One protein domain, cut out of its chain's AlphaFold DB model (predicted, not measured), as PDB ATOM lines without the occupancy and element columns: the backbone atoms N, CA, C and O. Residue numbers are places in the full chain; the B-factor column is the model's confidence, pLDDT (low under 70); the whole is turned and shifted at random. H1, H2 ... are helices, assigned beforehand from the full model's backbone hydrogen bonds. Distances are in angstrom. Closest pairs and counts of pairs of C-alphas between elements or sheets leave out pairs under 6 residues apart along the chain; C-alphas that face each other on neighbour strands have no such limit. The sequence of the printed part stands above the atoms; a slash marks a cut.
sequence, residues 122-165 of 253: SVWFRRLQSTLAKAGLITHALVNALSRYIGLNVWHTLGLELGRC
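AT A GLANCE: This is residues 122 to 165 of the 253 residues of an uncharacterized protein of Schistosoma margrebowiei (UniProt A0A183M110). One long helix, H1, meets a much shorter helix, H2, at a corner near residue 151, and together they make a flat, lopsided L with no core. The long arm of the L is H1, and H2 with the tail of residues 163 to 165 makes the short arm. The printed part has 44 residues, with two named helices, H1 then H2, and no named strand; the class is all helix. It is extended, with a radius of gyration of the C-alphas of 17.5 A and spans of 53 by 23 by 6 A.

IN THESE COORDINATES: H1, residues 122 to 150, runs 41.0 A from C-alpha 122 at (201.458, 176.644, 196.700) to C-alpha 150 at (218.236, 170.147, 233.524). H2, residues 152 to 162, runs 15.0 A and ends at C-alpha 162 at (211.036, 154.165, 238.649).

HOW THE PARTS SIT: H1 and H2 meet only through their link, Gly 151. Residues 122 to 146 of H1 stand free, and so do residues 156 to 165, of which 156 to 162 belong to H2. In H1 every O i to N i+4 pair is within hydrogen-bond range; in H2, 6 of 7 are.

THE WHOLE: The C-alphas farthest apart, those of Val 123 and Arg 164, are 53.1 A apart. The printed part has no cut, and the link from H1 to H2 is tight. Residues 151 to 165 have pLDDT under 70.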
ATOM      1  N   SER A 122     200.104 177.210 196.619       70.75
ATOM      2  CA  SER A 122     201.458 176.644 196.700       70.75
ATOM      3  C   SER A 122     202.483 177.587 197.334       70.75
ATOM      4  O   SER A 122     203.396 177.121 198.015       70.75
ATOM      5  N   VAL A 123     202.348 178.904 197.143       77.56
ATOM      6  CA  VAL A 123     203.303 179.889 197.683       77.56
ATOM      7  C   VAL A 123     203.079 180.083 199.181       77.56
ATOM      8  O   VAL A 123     204.038 180.075 199.956       77.56
ATOM      9  N   TRP A 124     201.815 180.178 199.601       77.75
ATOM     10  CA  TRP A 124     201.455 180.277 201.015       77.75
ATOM     11  C   TRP A 124     201.867 179.020 201.789       77.75
ATOM     12  O   TRP A 124     202.505 179.125 202.835       77.75
ATOM     13  N   PHE A 125     201.625 177.832 201.223       75.31
ATOM     14  CA  PHE A 125     202.025 176.568 201.842       75.31
ATOM     15  C   PHE A 125     203.550 176.425 201.951       75.31
ATOM     16  O   PHE A 125     204.047 176.011 202.996       75.31
ATOM     17  N   ARG A 126     204.323 176.848 200.934       79.38
ATOM     18  CA  ARG A 126     205.798 176.877 201.020       79.38
ATOM     19  C   ARG A 126     206.293 177.792 202.136       79.38
ATOM     20  O   ARG A 126     207.220 177.428 202.857       79.38
ATOM     21  N   ARG A 127     205.680 178.969 202.285       83.56
ATOM     22  CA  ARG A 127     206.046 179.936 203.325       83.56
ATOM     23  C   ARG A 127     205.683 179.419 204.719       83.56
ATOM     24  O   ARG A 127     206.494 179.549 205.630       83.56
ATOM     25  N   LEU A 128     204.529 178.767 204.870       79.38
ATOM     26  CA  LEU A 128     204.115 178.126 206.120       79.38
ATOM     27  C   LEU A 128     205.061 176.982 206.512       79.38
ATOM     28  O   LEU A 128     205.556 176.970 207.636       79.38
ATOM     29  N   GLN A 129     205.380 176.081 205.579       81.19
ATOM     30  CA  GLN A 129     206.315 174.968 205.796       81.19
ATOM     31  C   GLN A 129     207.714 175.464 206.183       81.19
ATOM     32  O   GLN A 129     208.328 174.930 207.104       81.19
ATOM     33  N   SER A 130     208.202 176.537 205.550       81.31
ATOM     34  CA  SER A 130     209.489 177.140 205.913       81.31
ATOM     35  C   SER A 130     209.482 177.732 207.326       81.31
ATOM     36  O   SER A 130     210.481 177.602 208.033       81.31
ATOM     37  N   THR A 131     208.387 178.367 207.748       78.62
ATOM     38  CA  THR A 131     208.248 178.909 209.110       78.62
ATOM     39  C   THR A 131     208.156 177.785 210.142       78.62
ATOM     40  O   THR A 131     208.813 177.857 211.179       78.62
ATOM     41  N   LEU A 132     207.414 176.716 209.835       76.81
ATOM     42  CA  LEU A 132     207.244 175.557 210.714       76.81
ATOM     43  C   LEU A 132     208.547 174.763 210.869       76.81
ATOM     44  O   LEU A 132     208.911 174.411 211.986       76.81
ATOM     45  N   ALA A 133     209.306 174.569 209.786       77.50
ATOM     46  CA  ALA A 133     210.629 173.944 209.837       77.50
ATOM     47  C   ALA A 133     211.622 174.774 210.670       77.50
ATOM     48  O   ALA A 133     212.375 174.227 211.475       77.50
ATOM     49  N   LYS A 134     211.590 176.105 210.530       76.19
ATOM     50  CA  LYS A 134     212.462 177.016 211.288       76.19
ATOM     51  C   LYS A 134     212.094 177.055 212.777       76.19
ATOM     52  O   LYS A 134     212.987 177.047 213.620       76.19
ATOM     53  N   ALA A 135     210.801 177.025 213.107       76.62
ATOM     54  CA  ALA A 135     210.312 176.921 214.483       76.62
ATOM     55  C   ALA A 135     210.592 175.537 215.105       76.62
ATOM     56  O   ALA A 135     210.972 175.446 216.274       76.62
ATOM     57  N   GLY A 136     210.482 174.464 214.316       79.50
ATOM     58  CA  GLY A 136     210.858 173.103 214.707       79.50
ATOM     59  C   GLY A 136     212.336 172.996 215.085       79.50
ATOM     60  O   GLY A 136     212.692 172.421 216.108       79.50
ATOM     61  N   LEU A 137     213.221 173.634 214.318       73.44
ATOM     62  CA  LEU A 137     214.659 173.622 214.602       73.44
ATOM     63  C   LEU A 137     215.009 174.361 215.905       73.44
ATOM     64  O   LEU A 137     215.849 173.899 216.676       73.44
ATOM     65  N   ILE A 138     214.323 175.477 216.179       76.12
ATOM     66  CA  ILE A 138     214.488 176.244 217.423       76.12
ATOM     67  C   ILE A 138     213.968 175.445 218.620       76.12
ATOM     68  O   ILE A 138     214.638 175.383 219.648       76.12
ATOM     69  N   THR A 139     212.815 174.790 218.486       76.25
ATOM     70  CA  THR A 139     212.255 173.954 219.558       76.25
ATOM     71  C   THR A 139     213.122 172.730 219.835       76.25
ATOM     72  O   THR A 139     213.398 172.457 220.998       76.25
ATOM     73  N   HIS A 140     213.660 172.054 218.817       72.56
ATOM     74  CA  HIS A 140     214.601 170.947 219.021       72.56
ATOM     75  C   HIS A 140     215.904 171.388 219.697       72.56
ATOM     76  O   HIS A 140     216.373 170.717 220.619       72.56
ATOM     77  N   ALA A 141     216.484 172.519 219.284       76.88
ATOM     78  CA  ALA A 141     217.682 173.061 219.921       76.88
ATOM     79  C   ALA A 141     217.415 173.459 221.381       76.88
ATOM     80  O   ALA A 141     218.237 173.172 222.250       76.88
ATOM     81  N   LEU A 142     216.253 174.059 221.657       82.44
ATOM     82  CA  LEU A 142     215.855 174.481 222.995       82.44
ATOM     83  C   LEU A 142     215.543 173.285 223.898       82.44
ATOM     84  O   LEU A 142     216.021 173.259 225.022       82.44
ATOM     85  N   VAL A 143     214.847 172.257 223.407       76.25
ATOM     86  CA  VAL A 143     214.605 171.003 224.145       76.25
ATOM     87  C   VAL A 143     215.918 170.270 224.428       76.25
ATOM     88  O   VAL A 143     216.116 169.783 225.537       76.25
ATOM     89  N   ASN A 144     216.850 170.225 223.475       82.00
ATOM     90  CA  ASN A 144     218.162 169.603 223.679       82.00
ATOM     91  C   ASN A 144     219.026 170.401 224.674       82.00
ATOM     92  O   ASN A 144     219.655 169.820 225.556       82.00
ATOM     93  N   ALA A 145     219.030 171.732 224.578       80.06
ATOM     94  CA  ALA A 145     219.727 172.598 225.525       80.06
ATOM     95  C   ALA A 145     219.110 172.513 226.927       80.06
ATOM     96  O   ALA A 145     219.847 172.385 227.898       80.06
ATOM     97  N   LEU A 146     217.779 172.510 227.029       80.94
ATOM     98  CA  LEU A 146     217.050 172.384 228.288       80.94
ATOM     99  C   LEU A 146     217.246 170.994 228.904       80.94
ATOM    100  O   LEU A 146     217.450 170.898 230.102       80.94
ATOM    101  N   SER A 147     217.287 169.931 228.098       78.19
ATOM    102  CA  SER A 147     217.620 168.571 228.545       78.19
ATOM    103  C   SER A 147     219.053 168.481 229.087       78.19
ATOM    104  O   SER A 147     219.285 167.933 230.165       78.19
ATOM    105  N   ARG A 148     220.023 169.103 228.404       79.06
ATOM    106  CA  ARG A 148     221.413 169.199 228.888       79.06
ATOM    107  C   ARG A 148     221.546 170.070 230.138       79.06
ATOM    108  O   ARG A 148     222.376 169.764 230.985       79.06
ATOM    109  N   TYR A 149     220.748 171.130 230.239       77.75
ATOM    110  CA  TYR A 149     220.757 172.082 231.350       77.75
ATOM    111  C   TYR A 149     220.087 171.521 232.607       77.75
ATOM    112  O   TYR A 149     220.649 171.617 233.692       77.75
ATOM    113  N   ILE A 150     218.920 170.887 232.454       74.12
ATOM    114  CA  ILE A 150     218.236 170.147 233.524       74.12
ATOM    115  C   ILE A 150     219.072 168.935 233.938       74.12
ATOM    116  O   ILE A 150     219.025 168.519 235.092       74.12
ATOM    117  N   GLY A 151     219.916 168.443 233.032       53.41
ATOM    118  CA  GLY A 151     220.991 167.542 233.368       53.41
ATOM    119  C   GLY A 151     220.476 166.132 233.610       53.41
ATOM    120  O   GLY A 151     219.586 165.853 234.412       53.41
ATOM    121  N   LEU A 152     221.151 165.204 232.956       54.69
ATOM    122  CA  LEU A 152     221.102 163.762 233.159       54.69
ATOM    123  C   LEU A 152     221.190 163.317 234.642       54.69
ATOM    124  O   LEU A 152     220.922 162.162 234.938       54.69
ATOM    125  N   ASN A 153     221.484 164.206 235.593       53.88
ATOM    126  CA  ASN A 153     221.571 163.891 237.017       53.88
ATOM    127  C   ASN A 153     220.210 163.593 237.667       53.88
ATOM    128  O   ASN A 153     220.125 162.696 238.507       53.88
ATOM    129  N   VAL A 154     219.129 164.272 237.261       54.72
ATOM    130  CA  VAL A 154     217.794 163.959 237.806       54.72
ATOM    131  C   VAL A 154     217.239 162.700 237.151       54.72
ATOM    132  O   VAL A 154     216.717 161.841 237.850       54.72
ATOM    133  N   TRP A 155     217.416 162.523 235.837       57.59
ATOM    134  CA  TRP A 155     216.911 161.337 235.136       57.59
ATOM    135  C   TRP A 155     217.666 160.051 235.504       57.59
ATOM    136  O   TRP A 155     217.043 159.002 235.600       57.59
ATOM    137  N   HIS A 156     218.970 160.086 235.787       52.84
ATOM    138  CA  HIS A 156     219.647 158.880 236.283       52.84
ATOM    139  C   HIS A 156     219.149 158.461 237.673       52.84
ATOM    140  O   HIS A 156     219.012 157.267 237.931       52.84
ATOM    141  N   THR A 157     218.797 159.423 238.527       58.91
ATOM    142  CA  THR A 157     218.269 159.141 239.869       58.91
ATOM    143  C   THR A 157     216.801 158.696 239.807       58.91
ATOM    144  O   THR A 157     216.453 157.642 240.331       58.91
ATOM    145  N   LEU A 158     215.950 159.416 239.062       59.78
ATOM    146  CA  LEU A 158     214.531 159.074 238.890       59.78
ATOM    147  C   LEU A 158     214.332 157.784 238.077       59.78
ATOM    148  O   LEU A 158     213.424 157.009 238.357       59.78
ATOM    149  N   GLY A 159     215.175 157.536 237.073       62.69
ATOM    150  CA  GLY A 159     215.102 156.355 236.212       62.69
ATOM    151  C   GLY A 159     215.493 155.059 236.921       62.69
ATOM    152  O   GLY A 159     214.929 154.011 236.612       62.69
ATOM    153  N   LEU A 160     216.396 155.118 237.904       59.66
ATOM    154  CA  LEU A 160     216.736 153.962 238.745       59.66
ATOM    155  C   LEU A 160     215.635 153.642 239.764       59.66
ATOM    156  O   LEU A 160     215.395 152.469 240.056       59.66
ATOM    157  N   GLU A 161     214.933 154.658 240.263       59.50
ATOM    158  CA  GLU A 161     213.865 154.492 241.254       59.50
ATOM    159  C   GLU A 161     212.541 154.043 240.610       59.50
ATOM    160  O   GLU A 161     211.898 153.101 241.080       59.50
ATOM    161  N   LEU A 162     212.185 154.610 239.452       57.09
ATOM    162  CA  LEU A 162     211.036 154.165 238.649       57.09
ATOM    163  C   LEU A 162     211.285 152.831 237.928       57.09
ATOM    164  O   LEU A 162     210.332 152.099 237.667       57.09
ATOM    165  N   GLY A 163     212.544 152.462 237.671       55.41
ATOM    166  CA  GLY A 163     212.920 151.174 237.074       55.41
ATOM    167  C   GLY A 163     212.597 149.949 237.943       55.41
ATOM    168  O   GLY A 163     212.562 148.832 237.430       55.41
ATOM    169  N   ARG A 164     212.306 150.137 239.238       57.53
ATOM    170  CA  ARG A 164     211.805 149.075 240.133       57.53
ATOM    171  C   ARG A 164     210.280 148.938 240.132       57.53
ATOM    172  O   ARG A 164     209.762 147.916 240.576       57.53
ATOM    173  N   CYS A 165     209.558 149.916 239.590       54.31
ATOM    174  CA  CYS A 165     208.104 149.894 239.457       54.31
ATOM    175  C   CYS A 165     207.747 149.443 238.031       54.31
ATOM    176  O   CYS A 165     207.445 150.249 237.155       54.31
TER     177      CYS A 165